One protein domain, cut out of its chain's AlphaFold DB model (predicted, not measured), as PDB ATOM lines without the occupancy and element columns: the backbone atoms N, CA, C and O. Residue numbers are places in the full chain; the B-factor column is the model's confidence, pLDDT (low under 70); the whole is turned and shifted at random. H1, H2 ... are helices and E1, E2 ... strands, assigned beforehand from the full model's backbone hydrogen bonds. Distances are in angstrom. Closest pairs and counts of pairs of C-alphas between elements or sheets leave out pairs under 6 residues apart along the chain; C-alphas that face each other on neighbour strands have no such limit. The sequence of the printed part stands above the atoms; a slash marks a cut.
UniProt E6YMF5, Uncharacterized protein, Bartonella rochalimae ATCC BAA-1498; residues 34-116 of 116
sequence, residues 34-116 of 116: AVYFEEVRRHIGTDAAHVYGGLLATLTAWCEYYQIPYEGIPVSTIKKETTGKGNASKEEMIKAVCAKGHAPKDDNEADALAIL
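AT A GLANCE: This is residues 34 to 116 of the 116 residues of an uncharacterized protein of Bartonella rochalimae ATCC BAA-1498 (UniProt E6YMF5). A pair of short parallel strands, E1 and E2, lies between one long helix, H1, and a cluster of three shorter helices, H2, H3 and H4. Along the chain H1 comes after E1 and before E2, running back over one side of the strand pair, and it touches no other helix. The 83 printed residues hold four named helices and two named strands, in the order E1, H1, E2, H2, H3, H4; the class is mostly helix. The whole is only just compact, close to loose, with a radius of gyration of the C-alphas of 13.9 A and spans of 37 by 30 by 22 A.

IN THESE COORDINATES: E1, residues 35 to 39, begins at C-alpha 35 (-22.864, 29.921, 38.415) and is 12.2 A long. H1, residues 46 to 65, is 28.2 A long and ends at C-alpha 65 (-20.691, 19.764, 46.462). E2, residues 70 to 74, measures 13.3 A. H2, residues 75 to 83, measures 12.0 A, and H3, residues 90 to 99, 14.2 A. H4, residues 107 to 113, measures 9.8 A and ends at C-alpha 113 (-29.894, 38.516, 31.291).

HOW THE PARTS SIT: E1 and E2 are parallel neighbours at 28 degrees, with N 39 and O 73 at 2.8 A and N 71 and O 35 at 3.0 A, within hydrogen-bond range. E1, H1 and E2 form a strand-helix-strand unit, two parallel neighbour strands joined through a helix, with a right-handed crossover. The closest C-alphas of H1 and E2 are those of Cys 63 and Tyr 70, 6.8 A apart. H1 is apart from H2, H3 and H4. H2 and H3 touch, closest at the C-alphas of Thr 83 and Ala 96, 6.0 A, the same way at a steep tilt of 45 degrees. H3 and H4 touch, closest at the C-alphas of Ile 94 and Ala 110, 5.8 A. In H1, H2, H3 and H4 every O i to N i+4 pair is within hydrogen-bond range.

THE WHOLE: The two C-alphas farthest apart, those of Tyr 65 and Ala 99, are 37.6 A apart. The printed part has no cut and no long link. The mean pLDDT of the printed part is 90.8, and no printed residue is under 70.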
ATOM      1  N   ALA A  34     -19.916  27.408  35.333       96.12
ATOM      2  CA  ALA A  34     -19.970  28.378  36.420       96.12
ATOM      3  C   ALA A  34     -21.416  28.767  36.759       96.12
ATOM      4  O   ALA A  34     -22.329  28.600  35.946       96.12
ATOM      5  N   VAL A  35     -21.610  29.313  37.959       96.50
ATOM      6  CA  VAL A  35     -22.864  29.921  38.415       96.50
ATOM      7  C   VAL A  35     -22.614  31.367  38.827       96.50
ATOM      8  O   VAL A  35     -21.859  31.635  39.756       96.50
ATOM      9  N   TYR A  36     -23.315  32.296  38.190       94.88
ATOM     10  CA  TYR A  36     -23.301  33.709  38.559       94.88
ATOM     11  C   TYR A  36     -24.641  34.084  39.182       94.88
ATOM     12  O   TYR A  36     -25.692  33.629  38.726       94.88
ATOM     13  N   PHE A  37     -24.616  34.895  40.235       93.62
ATOM     14  CA  PHE A  37     -25.832  35.373  40.887       93.62
ATOM     15  C   PHE A  37     -25.683  36.817  41.352       93.62
ATOM     16  O   PHE A  37     -24.582  37.312  41.578       93.62
ATOM     17  N   GLU A  38     -26.813  37.494  41.522       91.38
ATOM     18  CA  GLU A  38     -26.851  38.841  42.076       91.38
ATOM     19  C   GLU A  38     -26.497  38.826  43.573       91.38
ATOM     20  O   GLU A  38     -27.171  38.193  44.390       91.38
ATOM     21  N   GLU A  39     -25.447  39.556  43.952       93.31
ATOM     22  CA  GLU A  39     -25.049  39.744  45.343       93.31
ATOM     23  C   GLU A  39     -25.789  40.943  45.957       93.31
ATOM     24  O   GLU A  39     -25.462  42.114  45.724       93.31
ATOM     25  N   VAL A  40     -26.767  40.647  46.813       89.75
ATOM     26  CA  VAL A  40     -27.489  41.647  47.603       89.75
ATOM     27  C   VAL A  40     -26.843  41.768  48.982       89.75
ATOM     28  O   VAL A  40     -26.931  40.861  49.801       89.75
ATOM     29  N   ARG A  41     -26.206  42.914  49.259       86.56
ATOM     30  CA  ARG A  41     -25.574  43.193  50.570       86.56
ATOM     31  C   ARG A  41     -26.451  43.988  51.532       86.56
ATOM     32  O   ARG A  41     -26.244  43.948  52.741       86.56
ATOM     33  N   ARG A  42     -27.405  44.759  51.005       88.50
ATOM     34  CA  ARG A  42     -28.281  45.623  51.803       88.50
ATOM     35  C   ARG A  42     -29.696  45.066  51.802       88.50
ATOM     36  O   ARG A  42     -30.365  45.082  50.774       88.50
ATOM     37  N   HIS A  43     -30.174  44.674  52.977       90.19
ATOM     38  CA  HIS A  43     -31.549  44.228  53.182       90.19
ATOM     39  C   HIS A  43     -32.297  45.218  54.077       90.19
ATOM     40  O   HIS A  43     -31.788  45.622  55.118       90.19
ATOM     41  N   ILE A  44     -33.503  45.617  53.663       89.31
ATOM     42  CA  ILE A  44     -34.362  46.518  54.453       89.31
ATOM     43  C   ILE A  44     -35.193  45.723  55.475       89.31
ATOM     44  O   ILE A  44     -35.452  46.219  56.566       89.31
ATOM     45  N   GLY A  45     -35.592  44.490  55.142       92.56
ATOM     46  CA  GLY A  45     -36.401  43.628  56.007       92.56
ATOM     47  C   GLY A  45     -35.657  42.374  56.460       92.56
ATOM     48  O   GLY A  45     -35.036  41.694  55.642       92.56
ATOM     49  N   THR A  46     -35.777  42.042  57.746       94.62
ATOM     50  CA  THR A  46     -35.136  40.873  58.372       94.62
ATOM     51  C   THR A  46     -35.573  39.558  57.736       94.62
ATOM     52  O   THR A  46     -34.728  38.736  57.399       94.62
ATOM     53  N   ASP A  47     -36.873  39.378  57.491       91.00
ATOM     54  CA  ASP A  47     -37.381  38.167  56.840       91.00
ATOM     55  C   ASP A  47     -36.787  37.996  55.441       91.00
ATOM     56  O   ASP A  47     -36.288  36.926  55.107       91.00
ATOM     57  N   ALA A  48     -36.765  39.060  54.636       90.69
ATOM     58  CA  ALA A  48     -36.148  39.013  53.313       90.69
ATOM     59  C   ALA A  48     -34.647  38.677  53.395       90.69
ATOM     60  O   ALA A  48     -34.165  37.865  52.607       90.69
ATOM     61  N   ALA A  49     -33.933  39.238  54.377       94.31
ATOM     62  CA  ALA A  49     -32.519  38.953  54.618       94.31
ATOM     63  C   ALA A  49     -32.276  37.482  54.991       94.31
ATOM     64  O   ALA A  49     -31.402  36.838  54.418       94.31
ATOM     65  N   HIS A  50     -33.071  36.923  55.907       94.56
ATOM     66  CA  HIS A  50     -32.963  35.517  56.309       94.56
ATOM     67  C   HIS A  50     -33.228  34.568  55.144       94.56
ATOM     68  O   HIS A  50     -32.537  33.567  54.972       94.56
ATOM     69  N   VAL A  51     -34.227  34.893  54.327       94.12
ATOM     70  CA  VAL A  51     -34.595  34.086  53.165       94.12
ATOM     71  C   VAL A  51     -33.504  34.124  52.108       94.12
ATOM     72  O   VAL A  51     -33.123  33.066  51.609       94.12
ATOM     73  N   TYR A  52     -32.986  35.314  51.800       95.06
ATOM     74  CA  TYR A  52     -31.851  35.473  50.900       95.06
ATOM     75  C   TYR A  52     -30.631  34.703  51.416       95.06
ATOM     76  O   TYR A  52     -30.077  33.892  50.683       95.06
ATOM     77  N   GLY A  53     -30.273  34.863  52.694       96.00
ATOM     78  CA  GLY A  53     -29.148  34.157  53.307       96.00
ATOM     79  C   GLY A  53     -29.288  32.634  53.249       96.00
ATOM     80  O   GLY A  53     -28.330  31.941  52.917       96.00
ATOM     81  N   GLY A  54     -30.485  32.095  53.501       96.69
ATOM     82  CA  GLY A  54     -30.739  30.656  53.402       96.69
ATOM     83  C   GLY A  54     -30.682  30.120  51.966       96.69
ATOM     84  O   GLY A  54     -30.152  29.032  51.736       96.69
ATOM     85  N   LEU A  55     -31.182  30.883  50.987       96.94
ATOM     86  CA  LEU A  55     -31.058  30.536  49.567       96.94
ATOM     87  C   LEU A  55     -29.597  30.584  49.116       96.94
ATOM     88  O   LEU A  55     -29.132  29.631  48.499       96.94
ATOM     89  N   LEU A  56     -28.866  31.637  49.491       97.56
ATOM     90  CA  LEU A  56     -27.450  31.802  49.182       97.56
ATOM     91  C   LEU A  56     -26.621  30.654  49.759       97.56
ATOM     92  O   LEU A  56     -25.900  30.001  49.017       97.56
ATOM     93  N   ALA A  57     -26.784  30.345  51.048       97.94
ATOM     94  CA  ALA A  57     -26.087  29.228  51.684       97.94
ATOM     95  C   ALA A  57     -26.406  27.882  51.011       97.94
ATOM     96  O   ALA A  57     -25.536  27.026  50.884       97.94
ATOM     97  N   THR A  58     -27.648  27.694  50.557       98.44
ATOM     98  CA  THR A  58     -28.045  26.483  49.825       98.44
ATOM     99  C   THR A  58     -27.387  26.415  48.449       98.44
ATOM    100  O   THR A  58     -26.915  25.346  48.067       98.44
ATOM    101  N   LEU A  59     -27.350  27.532  47.714       98.44
ATOM    102  CA  LEU A  59     -26.729  27.625  46.393       98.44
ATOM    103  C   LEU A  59     -25.227  27.358  46.475       98.44
ATOM    104  O   LEU A  59     -24.725  26.498  45.761       98.44
ATOM    105  N   THR A  60     -24.521  28.054  47.364       98.38
ATOM    106  CA  THR A  60     -23.064  27.937  47.473       98.38
ATOM    107  C   THR A  60     -22.658  26.553  47.957       98.38
ATOM    108  O   THR A  60     -21.812  25.925  47.334       98.38
ATOM    109  N   ALA A  61     -23.333  25.994  48.968       98.69
ATOM    110  CA  ALA A  61     -23.082  24.619  49.401       98.69
ATOM    111  C   ALA A  61     -23.363  23.586  48.293       98.69
ATOM    112  O   ALA A  61     -22.689  22.558  48.212       98.69
ATOM    113  N   TRP A  62     -24.362  23.833  47.440       98.50
ATOM    114  CA  TRP A  62     -24.645  22.989  46.279       98.50
ATOM    115  C   TRP A  62     -23.542  23.095  45.220       98.50
ATOM    116  O   TRP A  62     -23.085  22.062  44.730       98.50
ATOM    117  N   CYS A  63     -23.075  24.306  44.912       98.38
ATOM    118  CA  CYS A  63     -21.964  24.523  43.990       98.38
ATOM    119  C   CYS A  63     -20.680  23.845  44.486       98.38
ATOM    120  O   CYS A  63     -20.058  23.114  43.720       98.38
ATOM    121  N   GLU A  64     -20.343  23.991  45.771       98.38
ATOM    122  CA  GLU A  64     -19.199  23.312  46.398       98.38
ATOM    123  C   GLU A  64     -19.296  21.786  46.271       98.38
ATOM    124  O   GLU A  64     -18.349  21.126  45.845       98.38
ATOM    125  N   TYR A  65     -20.470  21.210  46.563       97.88
ATOM    126  CA  TYR A  65     -20.691  19.764  46.462       97.88
ATOM    127  C   TYR A  65     -20.449  19.220  45.046       97.88
ATOM    128  O   TYR A  65     -19.905  18.128  44.888       97.88
ATOM    129  N   TYR A  66     -20.846  19.970  44.015       96.88
ATOM    130  CA  TYR A  66     -20.654  19.581  42.614       96.88
ATOM    131  C   TYR A  66     -19.376  20.146  41.981       96.88
ATOM    132  O   TYR A  66     -19.170  19.937  40.785       96.88
ATOM    133  N   GLN A  67     -18.535  20.833  42.761       97.62
ATOM    134  CA  GLN A  67     -17.308  21.496  42.312       97.62
ATOM    135  C   GLN A  67     -17.542  22.468  41.144       97.62
ATOM    136  O   GLN A  67     -16.783  22.506  40.177       97.62
ATOM    137  N   ILE A  68     -18.626  23.239  41.229       97.88
ATOM    138  CA  ILE A  68     -18.996  24.251  40.240       97.88
ATOM    139  C   ILE A  68     -18.510  25.614  40.752       97.88
ATOM    140  O   ILE A  68     -18.953  26.037  41.822       97.88
ATOM    141  N   PRO A  69     -17.630  26.320  40.021       98.12
ATOM    142  CA  PRO A  69     -17.267  27.697  40.335       98.12
ATOM    143  C   PRO A  69     -18.499  28.596  40.446       98.12
ATOM    144  O   PRO A  69     -19.435  28.476  39.651       98.12
ATOM    145  N   TYR A  70     -18.502  29.515  41.408       97.88
ATOM    146  CA  TYR A  70     -19.594  30.466  41.563       97.88
ATOM    147  C   TYR A  70     -19.114  31.852  41.974       97.88
ATOM    148  O   TYR A  70     -18.126  31.988  42.696       97.88
ATOM    149  N   GLU A  71     -19.842  32.878  41.546       97.00
ATOM    150  CA  GLU A  71     -19.520  34.268  41.851       97.00
ATOM    151  C   GLU A  71     -20.785  35.099  42.083       97.00
ATOM    152  O   GLU A  71     -21.746  35.052  41.312       97.00
ATOM    153  N   GLY A  72     -20.769  35.865  43.175       95.31
ATOM    154  CA  GLY A  72     -21.786  36.865  43.464       95.31
ATOM    155  C   GLY A  72     -21.380  38.209  42.872       95.31
ATOM    156  O   GLY A  72     -20.339  38.751  43.237       95.31
ATOM    157  N   ILE A  73     -22.210  38.766  41.995       93.88
ATOM    158  CA  ILE A  73     -21.961  40.049  41.339       93.88
ATOM    159  C   ILE A  73     -22.811  41.129  42.018       93.88
ATOM    160  O   ILE A  73     -24.038  41.016  42.025       93.88
ATOM    161  N   PRO A  74     -22.215  42.204  42.567       91.38
ATOM    162  CA  PRO A  74     -22.982  43.264  43.207       91.38
ATOM    163  C   PRO A  74     -24.012  43.888  42.262       91.38
ATOM    164  O   PRO A  74     -23.686  44.253  41.131       91.38
ATOM    165  N   VAL A  75     -25.227  44.127  42.765       87.81
ATOM    166  CA  VAL A  75     -26.333  44.750  42.005       87.81
ATOM    167  C   VAL A  75     -25.897  46.026  41.286       87.81
ATOM    168  O   VAL A  75     -26.217  46.268  40.124       87.81
ATOM    169  N   SER A  76     -25.134  46.868  41.984       88.25
ATOM    170  CA  SER A  76     -24.635  48.124  41.432       88.25
ATOM    171  C   SER A  76     -23.680  47.916  40.261       88.25
ATOM    172  O   SER A  76     -23.635  48.755  39.369       88.25
ATOM    173  N   THR A  77     -22.916  46.822  40.265       89.50
ATOM    174  CA  THR A  77     -22.021  46.458  39.164       89.50
ATOM    175  C   THR A  77     -22.846  46.053  37.951       89.50
ATOM    176  O   THR A  77     -22.667  46.648  36.896       89.50
ATOM    177  N   ILE A  78     -23.835  45.166  38.123       87.62
ATOM    178  CA  ILE A  78     -24.749  44.741  37.045       87.62
ATOM    179  C   ILE A  78     -25.428  45.959  36.400       87.62
ATOM    180  O   ILE A  78     -25.407  46.133  35.179       87.62
ATOM    181  N   LYS A  79     -25.964  46.864  37.229       88.62
ATOM    182  CA  LYS A  79     -26.601  48.104  36.765       88.62
ATOM    183  C   LYS A  79     -25.634  49.006  36.011       88.62
ATOM    184  O   LYS A  79     -25.989  49.539  34.959       88.62
ATOM    185  N   LYS A  80     -24.414  49.171  36.528       90.06
ATOM    186  CA  LYS A  80     -23.389  50.015  35.911       90.06
ATOM    187  C   LYS A  80     -22.961  49.474  34.551       90.06
ATOM    188  O   LYS A  80     -22.937  50.253  33.608       90.06
ATOM    189  N   GLU A  81     -22.686  48.181  34.438       87.94
ATOM    190  CA  GLU A  81     -22.275  47.567  33.169       87.94
ATOM    191  C   GLU A  81     -23.412  47.566  32.138       87.94
ATOM    192  O   GLU A  81     -23.185  47.740  30.944       87.94
ATOM    193  N   THR A  82     -24.660  47.436  32.590       86.88
ATOM    194  CA  THR A  82     -25.814  47.372  31.684       86.88
ATOM    195  C   THR A  82     -26.282  48.744  31.206       86.88
ATOM    196  O   THR A  82     -26.655  48.896  30.047       86.88
ATOM    197  N   THR A  83     -26.267  49.757  32.076       89.69
ATOM    198  CA  THR A  83     -26.884  51.073  31.803       89.69
ATOM    199  C   THR A  83     -25.900  52.244  31.834       89.69
ATOM    200  O   THR A  83     -26.281  53.386  31.579       89.69
ATOM    201  N   GLY A  84     -24.644  52.001  32.214       89.50
ATOM    202  CA  GLY A  84     -23.653  53.034  32.518       89.50
ATOM    203  C   GLY A  84     -23.785  53.653  33.918       89.50
ATOM    204  O   GLY A  84     -22.956  54.485  34.292       89.50
ATOM    205  N   LYS A  85     -24.797  53.278  34.721       87.31
ATOM    206  CA  LYS A  85     -25.053  53.840  36.063       87.31
ATOM    207  C   LYS A  85     -25.318  52.755  37.107       87.31
ATOM    208  O   LYS A  85     -26.184  51.910  36.933       87.31
ATOM    209  N   GLY A  86     -24.645  52.826  38.257       84.19
ATOM    210  CA  GLY A  86     -24.799  51.825  39.326       84.19
ATOM    211  C   GLY A  86     -26.121  51.878  40.106       84.19
ATOM    212  O   GLY A  86     -26.377  51.015  40.941       84.19
ATOM    213  N   ASN A  87     -26.967  52.880  39.861       85.75
ATOM    214  CA  ASN A  87     -28.239  53.105  40.555       85.75
ATOM    215  C   ASN A  87     -29.447  53.154  39.604       85.75
ATOM    216  O   ASN A  87     -30.460  53.757  39.950       85.75
ATOM    217  N   ALA A  88     -29.342  52.523  38.433       87.81
ATOM    218  CA  ALA A  88     -30.427  52.458  37.462       87.81
ATOM    219  C   ALA A  88     -31.735  51.902  38.054       87.81
ATOM    220  O   ALA A  88     -31.747  50.996  38.902       87.81
ATOM    221  N   SER A  89     -32.843  52.470  37.597       88.62
ATOM    222  CA  SER A  89     -34.206  52.014  37.853       88.62
ATOM    223  C   SER A  89     -34.532  50.731  37.075       88.62
ATOM    224  O   SER A  89     -33.833  50.362  36.130       88.62
ATOM    225  N   LYS A  90     -35.624  50.052  37.448       84.38
ATOM    226  CA  LYS A  90     -36.088  48.838  36.750       84.38
ATOM    227  C   LYS A  90     -36.401  49.097  35.272       84.38
ATOM    228  O   LYS A  90     -36.084  48.285  34.414       84.38
ATOM    229  N   GLU A  91     -36.983  50.255  34.967       87.62
ATOM    230  CA  GLU A  91     -37.311  50.650  33.593       87.62
ATOM    231  C   GLU A  91     -36.059  50.887  32.744       87.62
ATOM    232  O   GLU A  91     -36.030  50.520  31.570       87.62
ATOM    233  N   GLU A  92     -35.019  51.486  33.328       88.44
ATOM    234  CA  GLU A  92     -33.730  51.678  32.655       88.44
ATOM    235  C   GLU A  92     -33.045  50.335  32.378       88.44
ATOM    236  O   GLU A  92     -32.516  50.153  31.282       88.44
ATOM    237  N   MET A  93     -33.117  49.384  33.317       89.75
ATOM    238  CA  MET A  93     -32.604  48.023  33.120       89.75
ATOM    239  C   MET A  93     -33.313  47.311  31.968       89.75
ATOM    240  O   MET A  93     -32.651  46.855  31.039       89.75
ATOM    241  N   ILE A  94     -34.651  47.286  31.965       88.25
ATOM    242  CA  ILE A  94     -35.428  46.644  30.892       88.25
ATOM    243  C   ILE A  94     -35.103  47.281  29.538       88.25
ATOM    244  O   ILE A  94     -34.834  46.571  28.575       88.25
ATOM    245  N   LYS A  95     -35.065  48.618  29.452       89.88
ATOM    246  CA  LYS A  95     -34.711  49.319  28.207       89.88
ATOM    247  C   LYS A  95     -33.317  48.943  27.710       89.88
ATOM    248  O   LYS A  95     -33.152  48.716  26.515       89.88
ATOM    249  N   ALA A  96     -32.334  48.875  28.602       89.06
ATOM    250  CA  ALA A  96     -30.967  48.520  28.243       89.06
ATOM    251  C   ALA A  96     -30.841  47.056  27.793       89.06
ATOM    252  O   ALA A  96     -30.202  46.783  26.780       89.06
ATOM    253  N   VAL A  97     -31.503  46.123  28.481       89.94
ATOM    254  CA  VAL A  97     -31.538  44.702  28.097       89.94
ATOM    255  C   VAL A  97     -32.259  44.509  26.755       89.94
ATOM    256  O   VAL A  97     -31.773  43.773  25.897       89.94
ATOM    257  N   CYS A  98     -33.352  45.239  26.512       90.31
ATOM    258  CA  CYS A  98     -34.018  45.269  25.207       90.31
ATOM    259  C   CYS A  98     -33.121  45.846  24.104       90.31
ATOM    260  O   CYS A  98     -33.091  45.319  22.995       90.31
ATOM    261  N   ALA A  99     -32.350  46.899  24.396       90.06
ATOM    262  CA  ALA A  99     -31.396  47.477  23.448       90.06
ATOM    263  C   ALA A  99     -30.243  46.515  23.100       90.06
ATOM    264  O   ALA A  99     -29.710  46.588  21.994       90.06
ATOM    265  N   LYS A 100     -29.901  45.580  24.000       87.12
ATOM    266  CA  LYS A 100     -28.980  44.459  23.733       87.12
ATOM    267  C   LYS A 100     -29.605  43.339  22.877       87.12
ATOM    268  O   LYS A 100     -28.911  42.389  22.533       87.12
ATOM    269  N   GLY A 101     -30.882  43.447  22.497       91.00
ATOM    270  CA  GLY A 101     -31.571  42.497  21.614       91.00
ATOM    271  C   GLY A 101     -32.340  41.383  22.332       91.00
ATOM    272  O   GLY A 101     -32.809  40.454  21.677       91.00
ATOM    273  N   HIS A 102     -32.492  41.463  23.654       90.94
ATOM    274  CA  HIS A 102     -33.290  40.508  24.422       90.94
ATOM    275  C   HIS A 102     -34.739  40.984  24.615       90.94
ATOM    276  O   HIS A 102     -35.050  42.160  24.450       90.94
ATOM    277  N   ALA A 103     -35.633  40.074  25.001       89.75
ATOM    278  CA  ALA A 103     -37.034  40.379  25.297       89.75
ATOM    279  C   ALA A 103     -37.432  39.798  26.670       89.75
ATOM    280  O   ALA A 103     -38.132  38.785  26.714       89.75
ATOM    281  N   PRO A 104     -36.955  40.388  27.786       88.56
ATOM    282  CA  PRO A 104     -37.285  39.910  29.124       88.56
ATOM    283  C   PRO A 104     -38.782  40.071  29.405       88.56
ATOM    284  O   PRO A 104     -39.390  41.090  29.070       88.56
ATOM    285  N   LYS A 105     -39.377  39.071  30.048       86.12
ATOM    286  CA  LYS A 105     -40.785  39.056  30.452       86.12
ATOM    287  C   LYS A 105     -41.051  39.933  31.673       86.12
ATOM    288  O   LYS A 105     -42.130  40.513  31.782       86.12
ATOM    289  N   ASP A 106     -40.101  39.983  32.602       81.25
ATOM    290  CA  ASP A 106     -40.174  40.771  33.829       81.25
ATOM    291  C   ASP A 106     -38.792  41.303  34.249       81.25
ATOM    292  O   ASP A 106     -37.787  41.097  33.565       81.25
ATOM    293  N   ASP A 107     -38.755  42.046  35.354       77.12
ATOM    294  CA  ASP A 107     -37.536  42.645  35.892       77.12
ATOM    295  C   ASP A 107     -36.515  41.602  36.362       77.12
ATOM    296  O   ASP A 107     -35.326  41.795  36.136       77.12
ATOM    297  N   ASN A 108     -36.959  40.472  36.924       80.00
ATOM    298  CA  ASN A 108     -36.042  39.418  37.369       80.00
ATOM    299  C   ASN A 108     -35.347  38.748  36.177       80.00
ATOM    300  O   ASN A 108     -34.161  38.434  36.245       80.00
ATOM    301  N   GLU A 109     -36.075  38.517  35.081       82.69
ATOM    302  CA  GLU A 109     -35.477  37.988  33.852       82.69
ATOM    303  C   GLU A 109     -34.520  39.000  33.208       82.69
ATOM    304  O   GLU A 109     -33.450  38.612  32.738       82.69
ATOM    305  N   ALA A 110     -34.857  40.294  33.231       84.44
ATOM    306  CA  ALA A 110     -33.952  41.343  32.765       84.44
ATOM    307  C   ALA A 110     -32.648  41.375  33.580       84.44
ATOM    308  O   ALA A 110     -31.570  41.444  32.991       84.44
ATOM    309  N   ASP A 111     -32.730  41.270  34.909       79.44
ATOM    310  CA  ASP A 111     -31.557  41.248  35.789       79.44
ATOM    311  C   ASP A 111     -30.698  39.987  35.570       79.44
ATOM    312  O   ASP A 111     -29.470  40.074  35.551       79.44
ATOM    313  N   ALA A 112     -31.316  38.829  35.313       83.62
ATOM    314  CA  ALA A 112     -30.590  37.603  34.972       83.62
ATOM    315  C   ALA A 112     -29.861  37.705  33.621       83.62
ATOM    316  O   ALA A 112     -28.711  37.288  33.503       83.62
ATOM    317  N   LEU A 113     -30.506  38.286  32.604       86.25
ATOM    318  CA  LEU A 113     -29.894  38.516  31.291       86.25
ATOM    319  C   LEU A 113     -28.791  39.576  31.336       86.25
ATOM    320  O   LEU A 113     -27.857  39.518  30.546       86.25
ATOM    321  N   ALA A 114     -28.879  40.534  32.258       84.44
ATOM    322  CA  ALA A 114     -27.881  41.581  32.439       84.44
ATOM    323  C   ALA A 114     -26.535  41.073  32.995       84.44
ATOM    324  O   ALA A 114     -25.547  41.804  32.934       84.44
ATOM    325  N   ILE A 115     -26.499  39.854  33.543       82.69
ATOM    326  CA  ILE A 115     -25.279  39.195  34.031       82.69
ATOM    327  C   ILE A 115     -24.459  38.572  32.881       82.69
ATOM    328  O   ILE A 115     -23.264  38.341  33.060       82.69
ATOM    329  N   LEU A 116     -25.080  38.311  31.722       79.94
ATOM    330  CA  LEU A 116     -24.432  37.759  30.522       79.94
ATOM    331  C   LEU A 116     -23.661  38.833  29.737       79.94
ATOM    332  O   LEU A 116     -22.583  38.475  29.212       79.94
TER     333      LEU A 116